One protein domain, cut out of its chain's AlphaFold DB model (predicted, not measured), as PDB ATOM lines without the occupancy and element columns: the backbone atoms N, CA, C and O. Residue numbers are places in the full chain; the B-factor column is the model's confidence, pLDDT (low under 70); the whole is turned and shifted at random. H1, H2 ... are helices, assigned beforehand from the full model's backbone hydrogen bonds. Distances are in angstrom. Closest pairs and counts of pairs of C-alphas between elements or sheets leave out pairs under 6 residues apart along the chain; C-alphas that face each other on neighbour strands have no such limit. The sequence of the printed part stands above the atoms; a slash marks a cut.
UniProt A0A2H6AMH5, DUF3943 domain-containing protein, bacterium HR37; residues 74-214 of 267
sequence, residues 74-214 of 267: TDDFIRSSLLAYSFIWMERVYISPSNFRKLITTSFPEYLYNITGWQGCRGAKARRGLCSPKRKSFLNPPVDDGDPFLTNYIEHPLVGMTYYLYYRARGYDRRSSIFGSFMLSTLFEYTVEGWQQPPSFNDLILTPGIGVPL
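What this domain is: This is residues 74 to 214 of the 267 residues of the protein "DUF3943 domain-containing protein" of bacterium HR37 (UniProt A0A2H6AMH5). The long helix H6 runs through the middle, with H1 packed on one side of it and the crossing helices H5 and H7 on the other. At one end, the short H2 and H3 and a loop-rich stretch, residues 116 to 148 with tiny H4, gather beyond the long helices. The printed part has 141 residues with seven named helices, H1 to H7 in order, and no named strand: all helix. It is compact, radius of gyration of the C-alphas 15.2 A, spanning 43 by 30 by 29 A.

Where its parts are: Find C-alpha 74 at (-56.326, 4.273, -8.103); from there H1 runs 31.2 A to residue 95. H2 is residues 97 to 105, H3 108 to 115 and H4 124 to 127. Look next for H5, residues 149 to 169, 29.1 A, then H6, 174 to 193, 27.0 A. H7, residues 201 to 214, 20.3 A, ends at (-53.564, 11.372, 15.927).

How they stand to each other: H1 touches the hub H6, C-alphas 85 and 184 being closest at 6.9 A, at a steep tilt of 39 degrees. H5 touches H6, closest C-alphas 163 and 181, 4.8 A. H7 touches H5, closest C-alphas 161 and 211, 3.9 A, at a steep 55 degrees. H6 and H7 form a helical hairpin; C-alphas 182 and 208 are closest, 5.4 A. H2 touches H1 only at the corner, closest C-alphas 93 and 100, 5.7 A. H3 and H6 are close but not clearly touching; H4 and H6 are apart. Every O i to N i+4 pair is within hydrogen-bond range in H1 and H3; H2 has 3 of 5, H5 15 of 17, H6 15 of 16 and H7 8 of 10, and H4 is too short for one.

The domain as a whole: The C-alphas of Gly 129 and Gly 171 are farthest apart, 44.2 A. The printed part has no cut. The link from H4 to H5 is long, 21 residues. Residues 122 to 133 are under pLDDT 70.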
ATOM      1  N   THR A  74     -57.288   5.328  -8.453       93.81
ATOM      2  CA  THR A  74     -56.326   4.273  -8.103       93.81
ATOM      3  C   THR A  74     -54.931   4.533  -8.675       93.81
ATOM      4  O   THR A  74     -53.945   4.382  -7.957       93.81
ATOM      5  N   ASP A  75     -54.826   4.992  -9.923       93.00
ATOM      6  CA  ASP A  75     -53.529   5.284 -10.548       93.00
ATOM      7  C   ASP A  75     -52.800   6.439  -9.852       93.00
ATOM      8  O   ASP A  75     -51.591   6.367  -9.615       93.00
ATOM      9  N   ASP A  76     -53.527   7.494  -9.473       88.69
ATOM     10  CA  ASP A  76     -52.966   8.605  -8.699       88.69
ATOM     11  C   ASP A  76     -52.557   8.131  -7.298       88.69
ATOM     12  O   ASP A  76     -51.496   8.515  -6.801       88.69
ATOM     13  N   PHE A  77     -53.358   7.253  -6.678       93.44
ATOM     14  CA  PHE A  77     -53.047   6.670  -5.371       93.44
ATOM     15  C   PHE A  77     -51.757   5.862  -5.426       93.44
ATOM     16  O   PHE A  77     -50.892   6.037  -4.567       93.44
ATOM     17  N   ILE A  78     -51.577   5.034  -6.457       93.19
ATOM     18  CA  ILE A  78     -50.344   4.272  -6.677       93.19
ATOM     19  C   ILE A  78     -49.161   5.223  -6.868       93.19
ATOM     20  O   ILE A  78     -48.142   5.055  -6.203       93.19
ATOM     21  N   ARG A  79     -49.287   6.256  -7.710       88.25
ATOM     22  CA  ARG A  79     -48.210   7.240  -7.935       88.25
ATOM     23  C   ARG A  79     -47.824   7.984  -6.659       88.25
ATOM     24  O   ARG A  79     -46.639   8.096  -6.355       88.25
ATOM     25  N   SER A  80     -48.808   8.459  -5.899       87.31
ATOM     26  CA  SER A  80     -48.581   9.126  -4.613       87.31
ATOM     27  C   SER A  80     -47.919   8.171  -3.613       87.31
ATOM     28  O   SER A  80     -46.943   8.522  -2.958       87.31
ATOM     29  N   SER A  81     -48.368   6.919  -3.563       92.06
ATOM     30  CA  SER A  81     -47.772   5.891  -2.704       92.06
ATOM     31  C   SER A  81     -46.322   5.585  -3.076       92.06
ATOM     32  O   SER A  81     -45.474   5.510  -2.194       92.06
ATOM     33  N   LEU A  82     -46.015   5.457  -4.370       89.94
ATOM     34  CA  LEU A  82     -44.654   5.246  -4.867       89.94
ATOM     35  C   LEU A  82     -43.737   6.419  -4.520       89.94
ATOM     36  O   LEU A  82     -42.590   6.199  -4.144       89.94
ATOM     37  N   LEU A  83     -44.244   7.652  -4.611       86.75
ATOM     38  CA  LEU A  83     -43.497   8.842  -4.217       86.75
ATOM     39  C   LEU A  83     -43.219   8.853  -2.709       86.75
ATOM     40  O   LEU A  83     -42.081   9.045  -2.299       86.75
ATOM     41  N   ALA A  84     -44.230   8.619  -1.870       86.44
ATOM     42  CA  ALA A  84     -44.032   8.542  -0.422       86.44
ATOM     43  C   ALA A  84     -43.035   7.435  -0.049       86.44
ATOM     44  O   ALA A  84     -42.122   7.642   0.747       86.44
ATOM     45  N   TYR A  85     -43.170   6.272  -0.678       88.25
ATOM     46  CA  TYR A  85     -42.305   5.128  -0.443       88.25
ATOM     47  C   TYR A  85     -40.862   5.358  -0.914       88.25
ATOM     48  O   TYR A  85     -39.926   4.945  -0.230       88.25
ATOM     49  N   SER A  86     -40.643   6.070  -2.023       86.31
ATOM     50  CA  SER A  86     -39.287   6.438  -2.447       86.31
ATOM     51  C   SER A  86     -38.626   7.411  -1.468       86.31
ATOM     52  O   SER A  86     -37.441   7.250  -1.174       86.31
ATOM     53  N   PHE A  87     -39.383   8.353  -0.892       84.69
ATOM     54  CA  PHE A  87     -38.888   9.231   0.173       84.69
ATOM     55  C   PHE A  87     -38.509   8.459   1.439       84.69
ATOM     56  O   PHE A  87     -37.441   8.715   1.987       84.69
ATOM     57  N   ILE A  88     -39.318   7.480   1.857       85.31
ATOM     58  CA  ILE A  88     -39.005   6.592   2.990       85.31
ATOM     59  C   ILE A  88     -37.663   5.876   2.766       85.31
ATOM     60  O   ILE A  88     -36.805   5.837   3.648       85.31
ATOM     61  N   TRP A  89     -37.448   5.333   1.566       83.88
ATOM     62  CA  TRP A  89     -36.179   4.693   1.222       83.88
ATOM     63  C   TRP A  89     -35.014   5.675   1.193       83.88
ATOM     64  O   TRP A  89     -33.957   5.379   1.749       83.88
ATOM     65  N   MET A  90     -35.197   6.842   0.577       83.06
ATOM     66  CA  MET A  90     -34.174   7.887   0.521       83.06
ATOM     67  C   MET A  90     -33.751   8.324   1.928       83.06
ATOM     68  O   MET A  90     -32.555   8.395   2.217       83.06
ATOM     69  N   GLU A  91     -34.716   8.555   2.817       80.00
ATOM     70  CA  GLU A  91     -34.478   8.868   4.224       80.00
ATOM     71  C   GLU A  91     -33.690   7.747   4.910       80.00
ATOM     72  O   GLU A  91     -32.672   8.012   5.552       80.00
ATOM     73  N   ARG A  92     -34.090   6.480   4.727       79.31
ATOM     74  CA  ARG A  92     -33.393   5.346   5.348       79.31
ATOM     75  C   ARG A  92     -31.943   5.234   4.886       79.31
ATOM     76  O   ARG A  92     -31.071   4.966   5.711       79.31
ATOM     77  N   VAL A  93     -31.680   5.441   3.596       80.19
ATOM     78  CA  VAL A  93     -30.318   5.434   3.041       80.19
ATOM     79  C   VAL A  93     -29.480   6.556   3.644       80.19
ATOM     80  O   VAL A  93     -28.327   6.327   4.001       80.19
ATOM     81  N   TYR A  94     -30.063   7.746   3.788       77.88
ATOM     82  CA  TYR A  94     -29.375   8.913   4.330       77.88
ATOM     83  C   TYR A  94     -29.066   8.775   5.828       77.88
ATOM     84  O   TYR A  94     -27.933   9.003   6.248       77.88
ATOM     85  N   ILE A  95     -30.050   8.365   6.633       74.94
ATOM     86  CA  ILE A  95     -29.925   8.270   8.096       74.94
ATOM     87  C   ILE A  95     -29.120   7.033   8.514       74.94
ATOM     88  O   ILE A  95     -28.382   7.077   9.499       74.94
ATOM     89  N   SER A  96     -29.236   5.919   7.784       71.31
ATOM     90  CA  SER A  96     -28.530   4.678   8.111       71.31
ATOM     91  C   SER A  96     -27.908   4.000   6.882       71.31
ATOM     92  O   SER A  96     -28.374   2.946   6.430       71.31
ATOM     93  N   PRO A  97     -26.779   4.528   6.371       76.00
ATOM     94  CA  PRO A  97     -26.080   3.942   5.224       76.00
ATOM     95  C   PRO A  97     -25.649   2.483   5.456       76.00
ATOM     96  O   PRO A  97     -25.611   1.673   4.530       76.00
ATOM     97  N   SER A  98     -25.363   2.105   6.707       74.06
ATOM     98  CA  SER A  98     -25.039   0.723   7.079       74.06
ATOM     99  C   SER A  98     -26.204  -0.244   6.867       74.06
ATOM    100  O   SER A  98     -25.974  -1.403   6.521       74.06
ATOM    101  N   ASN A  99     -27.448   0.213   7.039       71.12
ATOM    102  CA  ASN A  99     -28.634  -0.602   6.776       71.12
ATOM    103  C   ASN A  99     -28.832  -0.815   5.273       71.12
ATOM    104  O   ASN A  99     -29.224  -1.906   4.862       71.12
ATOM    105  N   PHE A 100     -28.469   0.171   4.448       79.06
ATOM    106  CA  PHE A 100     -28.464   0.012   2.995       79.06
ATOM    107  C   PHE A 100     -27.444  -1.032   2.525       79.06
ATOM    108  O   PHE A 100     -27.711  -1.780   1.592       79.06
ATOM    109  N   ARG A 101     -26.303  -1.186   3.213       80.25
ATOM    110  CA  ARG A 101     -25.368  -2.281   2.904       80.25
ATOM    111  C   ARG A 101     -26.025  -3.657   3.053       80.25
ATOM    112  O   ARG A 101     -25.777  -4.522   2.224       80.25
ATOM    113  N   LYS A 102     -26.891  -3.852   4.056       79.25
ATOM    114  CA  LYS A 102     -27.607  -5.126   4.241       79.25
ATOM    115  C   LYS A 102     -28.547  -5.447   3.081       79.25
ATOM    116  O   LYS A 102     -28.637  -6.605   2.704       79.25
ATOM    117  N   LEU A 103     -29.165  -4.441   2.462       82.06
ATOM    118  CA  LEU A 103     -30.005  -4.629   1.272       82.06
ATOM    119  C   LEU A 103     -29.248  -5.330   0.134       82.06
ATOM    120  O   LEU A 103     -29.795  -6.204  -0.526       82.06
ATOM    121  N   ILE A 104     -27.985  -4.953  -0.087       83.62
ATOM    122  CA  ILE A 104     -27.169  -5.497  -1.181       83.62
ATOM    123  C   ILE A 104     -26.375  -6.749  -0.786       83.62
ATOM    124  O   ILE A 104     -25.862  -7.438  -1.665       83.62
ATOM    125  N   THR A 105     -26.235  -7.042   0.512       85.75
ATOM    126  CA  THR A 105     -25.490  -8.219   0.990       85.75
ATOM    127  C   THR A 105     -26.375  -9.393   1.397       85.75
ATOM    128  O   THR A 105     -25.922 -10.530   1.316       85.75
ATOM    129  N   THR A 106     -27.600  -9.146   1.863       83.94
ATOM    130  CA  THR A 106     -28.529 -10.200   2.287       83.94
ATOM    131  C   THR A 106     -29.073 -10.925   1.059       83.94
ATOM    132  O   THR A 106     -29.597 -10.306   0.132       83.94
ATOM    133  N   SER A 107     -28.962 -12.254   1.038       88.44
ATOM    134  CA  SER A 107     -29.473 -13.050  -0.080       88.44
ATOM    135  C   SER A 107     -31.006 -13.072  -0.100       88.44
ATOM    136  O   SER A 107     -31.656 -12.989   0.941       88.44
ATOM    137  N   PHE A 108     -31.611 -13.242  -1.278       88.75
ATOM    138  CA  PHE A 108     -33.071 -13.325  -1.385       88.75
ATOM    139  C   PHE A 108     -33.696 -14.452  -0.528       88.75
ATOM    140  O   PHE A 108     -34.690 -14.185   0.148       88.75
ATOM    141  N   PRO A 109     -33.129 -15.677  -0.456       91.00
ATOM    142  CA  PRO A 109     -33.635 -16.710   0.451       91.00
ATOM    143  C   PRO A 109     -33.555 -16.325   1.933       91.00
ATOM    144  O   PRO A 109     -34.462 -16.642   2.696       91.00
ATOM    145  N   GLU A 110     -32.495 -15.629   2.344       85.75
ATOM    146  CA  GLU A 110     -32.338 -15.144   3.719       85.75
ATOM    147  C   GLU A 110     -33.357 -14.049   4.049       85.75
ATOM    148  O   GLU A 110     -33.984 -14.080   5.107       85.75
ATOM    149  N   TYR A 111     -33.595 -13.129   3.115       87.94
ATOM    150  CA  TYR A 111     -34.665 -12.144   3.226       87.94
ATOM    151  C   TYR A 111     -36.037 -12.818   3.382       87.94
ATOM    152  O   TYR A 111     -36.753 -12.532   4.342       87.94
ATOM    153  N   LEU A 112     -36.377 -13.779   2.513       90.00
ATOM    154  CA  LEU A 112     -37.625 -14.545   2.624       90.00
ATOM    155  C   LEU A 112     -37.734 -15.287   3.964       90.00
ATOM    156  O   LEU A 112     -38.798 -15.328   4.583       90.00
ATOM    157  N   TYR A 113     -36.633 -15.860   4.440       86.81
ATOM    158  CA  TYR A 113     -36.587 -16.515   5.742       86.81
ATOM    159  C   TYR A 113     -36.871 -15.538   6.896       86.81
ATOM    160  O   TYR A 113     -37.604 -15.879   7.828       86.81
ATOM    161  N   ASN A 114     -36.345 -14.313   6.828       85.81
ATOM    162  CA  ASN A 114     -36.557 -13.296   7.856       85.81
ATOM    163  C   ASN A 114     -38.011 -12.815   7.893       85.81
ATOM    164  O   ASN A 114     -38.615 -12.799   8.964       85.81
ATOM    165  N   ILE A 115     -38.595 -12.490   6.738       89.75
ATOM    166  CA  ILE A 115     -39.938 -11.889   6.670       89.75
ATOM    167  C   ILE A 115     -41.085 -12.876   6.924       89.75
ATOM    168  O   ILE A 115     -42.228 -12.469   7.096       89.75
ATOM    169  N   THR A 116     -40.813 -14.183   6.952       89.88
ATOM    170  CA  THR A 116     -41.833 -15.226   7.189       89.88
ATOM    171  C   THR A 116     -42.034 -15.555   8.672       89.88
ATOM    172  O   THR A 116     -42.698 -16.533   9.029       89.88
ATOM    173  N   GLY A 117     -41.461 -14.775   9.587       89.62
ATOM    174  CA  GLY A 117     -41.806 -14.831  11.006       89.62
ATOM    175  C   GLY A 117     -41.717 -13.476  11.671       89.62
ATOM    176  O   GLY A 117     -41.422 -12.479  11.029       89.62
ATOM    177  N   TRP A 118     -41.960 -13.468  12.974       90.56
ATOM    178  CA  TRP A 118     -42.028 -12.230  13.742       90.56
ATOM    179  C   TRP A 118     -40.739 -11.955  14.494       90.56
ATOM    180  O   TRP A 118     -40.062 -12.891  14.947       90.56
ATOM    181  N   GLN A 119     -40.445 -10.671  14.681       88.06
ATOM    182  CA  GLN A 119     -39.367 -10.192  15.534       88.06
ATOM    183  C   GLN A 119     -39.528 -10.779  16.936       88.06
ATOM    184  O   GLN A 119     -40.503 -10.526  17.628       88.06
ATOM    185  N   GLY A 120     -38.585 -11.625  17.351       78.56
ATOM    186  CA  GLY A 120     -38.612 -12.333  18.629       78.56
ATOM    187  C   GLY A 120     -37.549 -11.827  19.597       78.56
ATOM    188  O   GLY A 120     -36.780 -12.632  20.127       78.56
ATOM    189  N   CYS A 121     -37.471 -10.514  19.804       73.62
ATOM    190  CA  CYS A 121     -36.499  -9.850  20.673       73.62
ATOM    191  C   CYS A 121     -37.240  -9.255  21.882       73.62
ATOM    192  O   CYS A 121     -38.383  -8.868  21.735       73.62
ATOM    193  N   ARG A 122     -36.670  -9.240  23.095       66.94
ATOM    194  CA  ARG A 122     -37.377  -8.670  24.265       66.94
ATOM    195  C   ARG A 122     -36.645  -7.471  24.842       66.94
ATOM    196  O   ARG A 122     -35.471  -7.606  25.175       66.94
ATOM    197  N   GLY A 123     -37.362  -6.359  24.992       59.16
ATOM    198  CA  GLY A 123     -37.013  -5.063  25.591       59.16
ATOM    199  C   GLY A 123     -35.689  -4.371  25.210       59.16
ATOM    200  O   GLY A 123     -34.600  -4.916  25.387       59.16
ATOM    201  N   ALA A 124     -35.768  -3.106  24.785       60.34
ATOM    202  CA  ALA A 124     -34.668  -2.242  24.308       60.34
ATOM    203  C   ALA A 124     -33.604  -2.983  23.459       60.34
ATOM    204  O   ALA A 124     -32.412  -2.995  23.773       60.34
ATOM    205  N   LYS A 125     -34.098  -3.671  22.427       63.03
ATOM    206  CA  LYS A 125     -33.521  -4.663  21.513       63.03
ATOM    207  C   LYS A 125     -32.544  -5.593  22.219       63.03
ATOM    208  O   LYS A 125     -31.374  -5.740  21.868       63.03
ATOM    209  N   ALA A 126     -33.103  -6.187  23.269       59.06
ATOM    210  CA  ALA A 126     -32.458  -6.964  24.311       59.06
ATOM    211  C   ALA A 126     -31.335  -6.192  24.999       59.06
ATOM    212  O   ALA A 126     -30.181  -6.614  24.993       59.06
ATOM    213  N   ARG A 127     -31.687  -5.011  25.528       54.91
ATOM    214  CA  ARG A 127     -30.812  -4.036  26.208       54.91
ATOM    215  C   ARG A 127     -29.394  -3.975  25.616       54.91
ATOM    216  O   ARG A 127     -28.405  -3.869  26.331       54.91
ATOM    217  N   ARG A 128     -29.364  -3.982  24.278       63.06
ATOM    218  CA  ARG A 128     -28.254  -3.664  23.366       63.06
ATOM    219  C   ARG A 128     -27.115  -4.669  23.205       63.06
ATOM    220  O   ARG A 128     -26.009  -4.294  22.835       63.06
ATOM    221  N   GLY A 129     -27.449  -5.952  23.281       56.69
ATOM    222  CA  GLY A 129     -26.818  -6.948  22.402       56.69
ATOM    223  C   GLY A 129     -27.508  -7.118  21.032       56.69
ATOM    224  O   GLY A 129     -27.159  -8.052  20.323       56.69
ATOM    225  N   LEU A 130     -28.523  -6.288  20.716       65.12
ATOM    226  CA  LEU A 130     -29.229  -6.064  19.430       65.12
ATOM    227  C   LEU A 130     -29.445  -7.318  18.567       65.12
ATOM    228  O   LEU A 130     -28.820  -7.518  17.528       65.12
ATOM    229  N   CYS A 131     -30.342  -8.178  19.045       62.06
ATOM    230  CA  CYS A 131     -30.536  -9.546  18.574       62.06
ATOM    231  C   CYS A 131     -30.716  -9.713  17.056       62.06
ATOM    232  O   CYS A 131     -31.684  -9.224  16.478       62.06
ATOM    233  N   SER A 132     -29.852 -10.550  16.465       59.97
ATOM    234  CA  SER A 132     -29.844 -10.888  15.039       59.97
ATOM    235  C   SER A 132     -29.685 -12.406  14.792       59.97
ATOM    236  O   SER A 132     -28.691 -12.977  15.240       59.97
ATOM    237  N   PRO A 133     -30.638 -13.067  14.097       62.44
ATOM    238  CA  PRO A 133     -32.078 -12.892  14.228       62.44
ATOM    239  C   PRO A 133     -32.655 -13.930  15.209       62.44
ATOM    240  O   PRO A 133     -32.468 -15.139  15.073       62.44
ATOM    241  N   LYS A 134     -33.423 -13.465  16.196       70.69
ATOM    242  CA  LYS A 134     -34.357 -14.324  16.931       70.69
ATOM    243  C   LYS A 134     -35.731 -14.142  16.311       70.69
ATOM    244  O   LYS A 134     -36.250 -13.029  16.279       70.69
ATOM    245  N   ARG A 135     -36.305 -15.237  15.819       82.88
ATOM    246  CA  ARG A 135     -37.595 -15.252  15.129       82.88
ATOM    247  C   ARG A 135     -38.609 -16.046  15.939       82.88
ATOM    248  O   ARG A 135     -38.277 -17.088  16.507       82.88
ATOM    249  N   LYS A 136     -39.851 -15.577  15.965       84.50
ATOM    250  CA  LYS A 136     -41.000 -16.355  16.431       84.50
ATOM    251  C   LYS A 136     -41.836 -16.849  15.259       84.50
ATOM    252  O   LYS A 136     -41.818 -16.273  14.173       84.50
ATOM    253  N   SER A 137     -42.551 -17.947  15.496       85.94
ATOM    254  CA  SER A 137     -43.486 -18.503  14.517       85.94
ATOM    255  C   SER A 137     -44.510 -17.453  14.109       85.94
ATOM    256  O   SER A 137     -45.029 -16.740  14.966       85.94
ATOM    257  N   PHE A 138     -44.841 -17.419  12.820       86.25
ATOM    258  CA  PHE A 138     -45.868 -16.541  12.272       86.25
ATOM    259  C   PHE A 138     -47.222 -16.684  12.997       86.25
ATOM    260  O   PHE A 138     -47.930 -15.706  13.207       86.25
ATOM    261  N   LEU A 139     -47.552 -17.897  13.454       88.00
ATOM    262  CA  LEU A 139     -48.807 -18.193  14.156       88.00
ATOM    263  C   LEU A 139     -48.833 -17.724  15.621       88.00
ATOM    264  O   LEU A 139     -49.868 -17.822  16.270       88.00
ATOM    265  N   ASN A 140     -47.706 -17.262  16.167       85.94
ATOM    266  CA  ASN A 140     -47.607 -16.809  17.554       85.94
ATOM    267  C   ASN A 140     -46.775 -15.514  17.640       85.94
ATOM    268  O   ASN A 140     -45.611 -15.560  18.071       85.94
ATOM    269  N   PRO A 141     -47.337 -14.379  17.178       86.25
ATOM    270  CA  PRO A 141     -46.658 -13.093  17.218       86.25
ATOM    271  C   PRO A 141     -46.391 -12.661  18.665       86.25
ATOM    272  O   PRO A 141     -47.288 -12.716  19.510       86.25
ATOM    273  N   PRO A 142     -45.163 -12.238  18.996       85.69
ATOM    274  CA  PRO A 142     -44.877 -11.664  20.297       85.69
ATOM    275  C   PRO A 142     -45.400 -10.222  20.390       85.69
ATOM    276  O   PRO A 142     -45.292  -9.455  19.442       85.69
ATOM    277  N   VAL A 143     -45.905  -9.868  21.575       80.88
ATOM    278  CA  VAL A 143     -46.305  -8.492  21.947       80.88
ATOM    279  C   VAL A 143     -45.120  -7.677  22.490       80.88
ATOM    280  O   VAL A 143     -45.235  -6.491  22.746       80.88
ATOM    281  N   ASP A 144     -43.966  -8.297  22.715       81.00
ATOM    282  CA  ASP A 144     -42.710  -7.594  23.001       81.00
ATOM    283  C   ASP A 144     -41.785  -7.917  21.835       81.00
ATOM    284  O   ASP A 144     -41.356  -9.065  21.682       81.00
ATOM    285  N   ASP A 145     -41.596  -6.923  20.978       77.31
ATOM    286  CA  ASP A 145     -40.722  -6.934  19.806       77.31
ATOM    287  C   ASP A 145     -39.292  -6.531  20.167       77.31
ATOM    288  O   ASP A 145     -38.365  -6.814  19.412       77.31
ATOM    289  N   GLY A 146     -39.072  -5.947  21.339       78.94
ATOM    290  CA  GLY A 146     -37.783  -5.438  21.743       78.94
ATOM    291  C   GLY A 146     -37.687  -3.928  21.713       78.94
ATOM    292  O   GLY A 146     -36.721  -3.409  22.250       78.94
ATOM    293  N   ASP A 147     -38.616  -3.183  21.160       82.69
ATOM    294  CA  ASP A 147     -38.406  -1.760  20.939       82.69
ATOM    295  C   ASP A 147     -38.647  -0.971  22.241       82.69
ATOM    296  O   ASP A 147     -39.373  -1.407  23.144       82.69
ATOM    297  N   PRO A 148     -37.926   0.144  22.464       84.31
ATOM    298  CA  PRO A 148     -38.177   0.967  23.636       84.31
ATOM    299  C   PRO A 148     -39.558   1.623  23.523       84.31
ATOM    300  O   PRO A 148     -40.048   1.890  22.430       84.31
ATOM    301  N   PHE A 149     -40.151   1.972  24.668       87.31
ATOM    302  CA  PHE A 149     -41.464   2.626  24.716       87.31
ATOM    303  C   PHE A 149     -41.557   3.854  23.797       87.31
ATOM    304  O   PHE A 149     -42.554   4.033  23.107       87.31
ATOM    305  N   LEU A 150     -40.505   4.684  23.783       83.69
ATOM    306  CA  LEU A 150     -40.434   5.876  22.937       83.69
ATOM    307  C   LEU A 150     -40.632   5.528  21.454       83.69
ATOM    308  O   LEU A 150     -41.369   6.220  20.765       83.69
ATOM    309  N   THR A 151     -40.043   4.431  20.983       85.12
ATOM    310  CA  THR A 151     -40.174   4.016  19.586       85.12
ATOM    311  C   THR A 151     -41.593   3.523  19.301       85.12
ATOM    312  O   THR A 151     -42.283   4.129  18.485       85.12
ATOM    313  N   ASN A 152     -42.103   2.550  20.065       85.81
ATOM    314  CA  ASN A 152     -43.414   1.935  19.791       85.81
ATOM    315  C   ASN A 152     -44.614   2.862  19.999       85.81
ATOM    316  O   ASN A 152     -45.630   2.718  19.323       85.81
ATOM    317  N   TYR A 153     -44.533   3.787  20.956       88.12
ATOM    318  CA  TYR A 153     -45.688   4.583  21.380       88.12
ATOM    319  C   TYR A 153     -45.579   6.069  21.046       88.12
ATOM    320  O   TYR A 153     -46.554   6.795  21.243       88.12
ATOM    321  N   ILE A 154     -44.437   6.534  20.536       84.44
ATOM    322  CA  ILE A 154     -44.271   7.926  20.109       84.44
ATOM    323  C   ILE A 154     -43.760   7.975  18.670       84.44
ATOM    324  O   ILE A 154     -44.481   8.470  17.810       84.44
ATOM    325  N   GLU A 155     -42.575   7.443  18.373       87.94
ATOM    326  CA  GLU A 155     -41.970   7.575  17.035       87.94
ATOM    327  C   GLU A 155     -42.818   6.882  15.960       87.94
ATOM    328  O   GLU A 155     -43.245   7.525  15.001       87.94
ATOM    329  N   HIS A 156     -43.147   5.606  16.160       88.56
ATOM    330  CA  HIS A 156     -43.990   4.823  15.259       88.56
ATOM    331  C   HIS A 156     -45.373   5.472  15.045       88.56
ATOM    332  O   HIS A 156     -45.734   5.757  13.899       88.56
ATOM    333  N   PRO A 157     -46.136   5.840  16.091       93.56
ATOM    334  CA  PRO A 157     -47.376   6.589  15.909       93.56
ATOM    335  C   PRO A 157     -47.218   7.919  15.162       93.56
ATOM    336  O   PRO A 157     -48.061   8.248  14.329       93.56
ATOM    337  N   LEU A 158     -46.148   8.686  15.398       89.62
ATOM    338  CA  LEU A 158     -45.900   9.934  14.664       89.62
ATOM    339  C   LEU A 158     -45.636   9.682  13.170       89.62
ATOM    340  O   LEU A 158     -46.084  10.461  12.322       89.62
ATOM    341  N   VAL A 159     -44.974   8.577  12.826       90.06
ATOM    342  CA  VAL A 159     -44.785   8.146  11.434       90.06
ATOM    343  C   VAL A 159     -46.125   7.761  10.798       90.06
ATOM    344  O   VAL A 159     -46.481   8.301   9.749       90.06
ATOM    345  N   GLY A 160     -46.932   6.922  11.456       91.69
ATOM    346  CA  GLY A 160     -48.258   6.538  10.954       91.69
ATOM    347  C   GLY A 160     -49.213   7.730  10.787       91.69
ATOM    348  O   GLY A 160     -49.962   7.805   9.805       91.69
ATOM    349  N   MET A 161     -49.136   8.703  11.700       94.56
ATOM    350  CA  MET A 161     -49.821   9.998  11.620       94.56
ATOM    351  C   MET A 161     -49.391  10.780  10.381       94.56
ATOM    352  O   MET A 161     -50.235  11.301   9.649       94.56
ATOM    353  N   THR A 162     -48.087  10.841  10.124       90.62
ATOM    354  CA  THR A 162     -47.523  11.550   8.972       90.62
ATOM    355  C   THR A 162     -47.971  10.910   7.664       90.62
ATOM    356  O   THR A 162     -48.396  11.623   6.758       90.62
ATOM    357  N   TYR A 163     -47.977   9.577   7.573       94.12
ATOM    358  CA  TYR A 163     -48.491   8.875   6.396       94.12
ATOM    359  C   TYR A 163     -49.972   9.169   6.156       94.12
ATOM    360  O   TYR A 163     -50.363   9.456   5.028       94.12
ATOM    361  N   TYR A 164     -50.802   9.168   7.201       96.38
ATOM    362  CA  TYR A 164     -52.209   9.546   7.065       96.38
ATOM    363  C   TYR A 164     -52.357  10.982   6.537       96.38
ATOM    364  O   TYR A 164     -53.061  11.224   5.554       96.38
ATOM    365  N   LEU A 165     -51.657  11.935   7.158       90.12
ATOM    366  CA  LEU A 165     -51.708  13.349   6.791       90.12
ATOM    367  C   LEU A 165     -51.122  13.633   5.404       90.12
ATOM    368  O   LEU A 165     -51.548  14.596   4.766       90.12
ATOM    369  N   TYR A 166     -50.190  12.807   4.925       90.56
ATOM    370  CA  TYR A 166     -49.695  12.839   3.551       90.56
ATOM    371  C   TYR A 166     -50.838  12.596   2.564       90.56
ATOM    372  O   TYR A 166     -51.115  13.454   1.728       90.56
ATOM    373  N   TYR A 167     -51.566  11.482   2.690       92.19
ATOM    374  CA  TYR A 167     -52.677  11.189   1.779       92.19
ATOM    375  C   TYR A 167     -53.799  12.231   1.889       92.19
ATOM    376  O   TYR A 167     -54.341  12.658   0.867       92.19
ATOM    377  N   ARG A 168     -54.084  12.741   3.094       91.19
ATOM    378  CA  ARG A 168     -55.041  13.847   3.264       91.19
ATOM    379  C   ARG A 168     -54.597  15.123   2.551       91.19
ATOM    380  O   ARG A 168     -55.414  15.757   1.891       91.19
ATOM    381  N   ALA A 169     -53.315  15.481   2.622       84.06
ATOM    382  CA  ALA A 169     -52.776  16.642   1.908       84.06
ATOM    383  C   ALA A 169     -52.821  16.471   0.378       84.06
ATOM    384  O   ALA A 169     -53.021  17.446  -0.347       84.06
ATOM    385  N   ARG A 170     -52.729  15.227  -0.109       83.19
ATOM    386  CA  ARG A 170     -52.854  14.858  -1.531       83.19
ATOM    387  C   ARG A 170     -54.300  14.791  -2.047       83.19
ATOM    388  O   ARG A 170     -54.494  14.472  -3.226       83.19
ATOM    389  N   GLY A 171     -55.280  15.091  -1.192       86.31
ATOM    390  CA  GLY A 171     -56.700  15.184  -1.542       86.31
ATOM    391  C   GLY A 171     -57.487  13.875  -1.424       86.31
ATOM    392  O   GLY A 171     -58.645  13.830  -1.840       86.31
ATOM    393  N   TYR A 172     -56.898  12.806  -0.876       90.62
ATOM    394  CA  TYR A 172     -57.604  11.535  -0.684       90.62
ATOM    395  C   TYR A 172     -58.577  11.595   0.471       90.62
ATOM    396  O   TYR A 172     -58.257  12.181   1.500       90.62
ATOM    397  N   ASP A 173     -59.705  10.898   0.345       92.88
ATOM    398  CA  ASP A 173     -60.687  10.703   1.405       92.88
ATOM    399  C   ASP A 173     -60.080  10.008   2.641       92.88
ATOM    400  O   ASP A 173     -58.968   9.459   2.629       92.88
ATOM    401  N   ARG A 174     -60.811  10.039   3.758       95.12
ATOM    402  CA  ARG A 174     -60.317   9.470   5.019       95.12
ATOM    403  C   ARG A 174     -60.037   7.979   4.896       95.12
ATOM    404  O   ARG A 174     -59.022   7.532   5.412       95.12
ATOM    405  N   ARG A 175     -60.891   7.213   4.211       96.38
ATOM    406  CA  ARG A 175     -60.727   5.755   4.118       96.38
ATOM    407  C   ARG A 175     -59.478   5.392   3.328       96.38
ATOM    408  O   ARG A 175     -58.688   4.577   3.801       96.38
ATOM    409  N   SER A 176     -59.254   6.046   2.190       97.12
ATOM    410  CA  SER A 176     -58.045   5.837   1.388       97.12
ATOM    411  C   SER A 176     -56.791   6.276   2.136       97.12
ATOM    412  O   SER A 176     -55.766   5.611   2.049       97.12
ATOM    413  N   SER A 177     -56.874   7.343   2.935       96.62
ATOM    414  CA  SER A 177     -55.742   7.823   3.740       96.62
ATOM    415  C   SER A 177     -55.390   6.884   4.897       96.62
ATOM    416  O   SER A 177     -54.213   6.663   5.180       96.62
ATOM    417  N   ILE A 178     -56.397   6.288   5.546       97.75
ATOM    418  CA  ILE A 178     -56.204   5.240   6.561       97.75
ATOM    419  C   ILE A 178     -55.525   4.027   5.926       97.75
ATOM    420  O   ILE A 178     -54.520   3.539   6.441       97.75
ATOM    421  N   PHE A 179     -56.050   3.574   4.785       98.00
ATOM    422  CA  PHE A 179     -55.478   2.451   4.052       98.00
ATOM    423  C   PHE A 179     -54.035   2.732   3.621       98.00
ATOM    424  O   PHE A 179     -53.164   1.895   3.825       98.00
ATOM    425  N   GLY A 180     -53.762   3.925   3.094       97.19
ATOM    426  CA  GLY A 180     -52.421   4.347   2.708       97.19
ATOM    427  C   GLY A 180     -51.434   4.357   3.876       97.19
ATOM    428  O   GLY A 180     -50.322   3.857   3.728       97.19
ATOM    429  N   SER A 181     -51.843   4.836   5.057       97.25
ATOM    430  CA  SER A 181     -51.011   4.778   6.270       97.25
ATOM    431  C   SER A 181     -50.693   3.339   6.686       97.25
ATOM    432  O   SER A 181     -49.529   3.005   6.918       97.25
ATOM    433  N   PHE A 182     -51.696   2.456   6.697       97.56
ATOM    434  CA  PHE A 182     -51.498   1.034   6.988       97.56
ATOM    435  C   PHE A 182     -50.575   0.355   5.963       97.56
ATOM    436  O   PHE A 182     -49.658  -0.381   6.331       97.56
ATOM    437  N   MET A 183     -50.785   0.632   4.676       97.62
ATOM    438  CA  MET A 183     -49.998   0.076   3.579       97.62
ATOM    439  C   MET A 183     -48.537   0.527   3.651       97.62
ATOM    440  O   MET A 183     -47.651  -0.319   3.575       97.62
ATOM    441  N   LEU A 184     -48.265   1.825   3.836       96.19
ATOM    442  CA  LEU A 184     -46.894   2.332   3.961       96.19
ATOM    443  C   LEU A 184     -46.196   1.792   5.214       96.19
ATOM    444  O   LEU A 184     -45.035   1.403   5.122       96.19
ATOM    445  N   SER A 185     -46.905   1.687   6.342       95.38
ATOM    446  CA  SER A 185     -46.367   1.068   7.566       95.38
ATOM    447  C   SER A 185     -46.006  -0.403   7.330       95.38
ATOM    448  O   SER A 185     -44.930  -0.856   7.706       95.38
ATOM    449  N   THR A 186     -46.867  -1.142   6.624       96.00
ATOM    450  CA  THR A 186     -46.611  -2.548   6.272       96.00
ATOM    451  C   THR A 186     -45.426  -2.686   5.323       96.00
ATOM    452  O   THR A 186     -44.573  -3.549   5.518       96.00
ATOM    453  N   LEU A 187     -45.342  -1.832   4.299       94.75
ATOM    454  CA  LEU A 187     -44.197  -1.818   3.398       94.75
ATOM    455  C   LEU A 187     -42.916  -1.518   4.173       94.75
ATOM    456  O   LEU A 187     -41.940  -2.232   3.982       94.75
ATOM    457  N   PHE A 188     -42.913  -0.537   5.075       91.12
ATOM    458  CA  PHE A 188     -41.744  -0.225   5.895       91.12
ATOM    459  C   PHE A 188     -41.241  -1.452   6.674       91.12
ATOM    460  O   PHE A 188     -40.090  -1.855   6.500       91.12
ATOM    461  N   GLU A 189     -42.117  -2.117   7.427       91.12
ATOM    462  CA  GLU A 189     -41.771  -3.312   8.209       91.12
ATOM    463  C   GLU A 189     -41.212  -4.450   7.345       91.12
ATOM    464  O   GLU A 189     -40.179  -5.048   7.643       91.12
ATOM    465  N   TYR A 190     -41.863  -4.753   6.223       91.81
ATOM    466  CA  TYR A 190     -41.472  -5.910   5.415       91.81
ATOM    467  C   TYR A 190     -40.296  -5.639   4.488       91.81
ATOM    468  O   TYR A 190     -39.535  -6.552   4.186       91.81
ATOM    469  N   THR A 191     -40.148  -4.408   4.011       88.12
ATOM    470  CA  THR A 191     -39.217  -4.102   2.922       88.12
ATOM    471  C   THR A 191     -38.087  -3.191   3.336       88.12
ATOM    472  O   THR A 191     -37.043  -3.278   2.715       88.12
ATOM    473  N   VAL A 192     -38.250  -2.338   4.346       85.06
ATOM    474  CA  VAL A 192     -37.175  -1.463   4.825       85.06
ATOM    475  C   VAL A 192     -36.470  -2.149   5.985       85.06
ATOM    476  O   VAL A 192     -35.262  -2.374   5.912       85.06
ATOM    477  N   GLU A 193     -37.232  -2.548   7.004       81.38
ATOM    478  CA  GLU A 193     -36.755  -3.264   8.194       81.38
ATOM    479  C   GLU A 193     -36.443  -4.742   7.899       81.38
ATOM    480  O   GLU A 193     -35.446  -5.269   8.397       81.38
ATOM    481  N   GLY A 194     -37.228  -5.383   7.022       83.25
ATOM    482  CA  GLY A 194     -37.136  -6.810   6.674       83.25
ATOM    483  C   GLY A 194     -35.769  -7.301   6.176       83.25
ATOM    484  O   GLY A 194     -35.442  -8.484   6.291       83.25
ATOM    485  N   TRP A 195     -34.919  -6.403   5.664       80.38
ATOM    486  CA  TRP A 195     -33.532  -6.731   5.286       80.38
ATOM    487  C   TRP A 195     -32.570  -6.793   6.468       80.38
ATOM    488  O   TRP A 195     -31.454  -7.297   6.335       80.38
ATOM    489  N   GLN A 196     -32.958  -6.231   7.611       77.25
ATOM    490  CA  GLN A 196     -32.134  -6.160   8.811       77.25
ATOM    491  C   GLN A 196     -32.640  -7.077   9.920       77.25
ATOM    492  O   GLN A 196     -31.808  -7.624  10.652       77.25
ATOM    493  N   GLN A 197     -33.957  -7.235  10.040       81.44
ATOM    494  CA  GLN A 197     -34.613  -8.036  11.067       81.44
ATOM    495  C   GLN A 197     -35.981  -8.550  10.587       81.44
ATOM    496  O   GLN A 197     -36.540  -7.987   9.650       81.44
ATOM    497  N   PRO A 198     -36.524  -9.625  11.191       88.94
ATOM    498  CA  PRO A 198     -37.912 -10.019  10.955       88.94
ATOM    499  C   PRO A 198     -38.881  -8.865  11.277       88.94
ATOM    500  O   PRO A 198     -38.579  -8.105  12.195       88.94
ATOM    501  N   PRO A 199     -40.036  -8.757  10.595       91.62
ATOM    502  CA  PRO A 199     -41.020  -7.704  10.839       91.62
ATOM    503  C   PRO A 199     -41.573  -7.753  12.266       91.62
ATOM    504  O   PRO A 199     -41.707  -8.830  12.870       91.62
ATOM    505  N   SER A 200     -41.950  -6.593  12.795       91.38
ATOM    506  CA  SER A 200     -42.560  -6.463  14.112       91.38
ATOM    507  C   SER A 200     -44.085  -6.481  14.021       91.38
ATOM    508  O   SER A 200     -44.716  -5.676  13.338       91.38
ATOM    509  N   PHE A 201     -44.712  -7.424  14.731       91.56
ATOM    510  CA  PHE A 201     -46.174  -7.500  14.782       91.56
ATOM    511  C   PHE A 201     -46.781  -6.283  15.487       91.56
ATOM    512  O   PHE A 201     -47.803  -5.762  15.051       91.56
ATOM    513  N   ASN A 202     -46.154  -5.822  16.569       91.50
ATOM    514  CA  ASN A 202     -46.597  -4.630  17.277       91.50
ATOM    515  C   ASN A 202     -46.537  -3.398  16.391       91.50
ATOM    516  O   ASN A 202     -47.496  -2.634  16.383       91.50
ATOM    517  N   ASP A 203     -45.453  -3.211  15.643       92.50
ATOM    518  CA  ASP A 203     -45.260  -1.992  14.861       92.50
ATOM    519  C   ASP A 203     -46.259  -1.906  13.712       92.50
ATOM    520  O   ASP A 203     -46.806  -0.832  13.460       92.50
ATOM    521  N   LEU A 204     -46.636  -3.045  13.116       93.25
ATOM    522  CA  LEU A 204     -47.748  -3.121  12.161       93.25
ATOM    523  C   LEU A 204     -49.087  -2.652  12.744       93.25
ATOM    524  O   LEU A 204     -49.936  -2.154  12.003       93.25
ATOM    525  N   ILE A 205     -49.301  -2.827  14.049       93.56
ATOM    526  CA  ILE A 205     -50.554  -2.468  14.719       93.56
ATOM    527  C   ILE A 205     -50.488  -1.053  15.294       93.56
ATOM    528  O   ILE A 205     -51.397  -0.259  15.063       93.56
ATOM    529  N   LEU A 206     -49.438  -0.718  16.041       93.94
ATOM    530  CA  LEU A 206     -49.322   0.530  16.792       93.94
ATOM    531  C   LEU A 206     -49.067   1.730  15.880       93.94
ATOM    532  O   LEU A 206     -49.697   2.771  16.082       93.94
ATOM    533  N   THR A 207     -48.219   1.573  14.856       94.44
ATOM    534  CA  THR A 207     -47.869   2.646  13.910       94.44
ATOM    535  C   THR A 207     -49.128   3.253  13.279       94.44
ATOM    536  O   THR A 207     -49.429   4.420  13.553       94.44
ATOM    537  N   PRO A 208     -49.942   2.505  12.507       96.12
ATOM    538  CA  PRO A 208     -51.189   3.047  11.983       96.12
ATOM    539  C   PRO A 208     -52.281   3.142  13.057       96.12
ATOM    540  O   PRO A 208     -53.083   4.070  13.010       96.12
ATOM    541  N   GLY A 209     -52.328   2.229  14.033       96.75
ATOM    542  CA  GLY A 209     -53.417   2.142  15.012       96.75
ATOM    543  C   GLY A 209     -53.513   3.343  15.950       96.75
ATOM    544  O   GLY A 209     -54.620   3.761  16.280       96.75
ATOM    545  N   ILE A 210     -52.380   3.931  16.340       97.12
ATOM    546  CA  ILE A 210     -52.333   5.180  17.116       97.12
ATOM    547  C   ILE A 210     -52.111   6.376  16.186       97.12
ATOM    548  O   ILE A 210     -52.727   7.429  16.368       97.12
ATOM    549  N   GLY A 211     -51.272   6.218  15.160       96.19
ATOM    550  CA  GLY A 211     -50.914   7.309  14.260       96.19
ATOM    551  C   GLY A 211     -52.094   7.874  13.475       96.19
ATOM    552  O   GLY A 211     -52.258   9.090  13.402       96.19
ATOM    553  N   VAL A 212     -52.974   7.026  12.940       98.00
ATOM    554  CA  VAL A 212     -54.162   7.481  12.200       98.00
ATOM    555  C   VAL A 212     -55.092   8.335  13.075       98.00
ATOM    556  O   VAL A 212     -55.419   9.446  12.648       98.00
ATOM    557  N   PRO A 213     -55.512   7.898  14.284       98.25
ATOM    558  CA  PRO A 213     -56.283   8.750  15.190       98.25
ATOM    559  C   PRO A 213     -55.621  10.101  15.478       98.25
ATOM    560  O   PRO A 213     -56.293  11.130  15.404       98.25
ATOM    561  N   LEU A 214     -54.309  10.121  15.742       95.69
ATOM    562  CA  LEU A 214     -53.564  11.372  15.927       95.69
ATOM    563  C   LEU A 214     -53.637  12.260  14.678       95.69
ATOM    564  O   LEU A 214     -53.880  13.461  14.784       95.69
TER     565      LEU A 214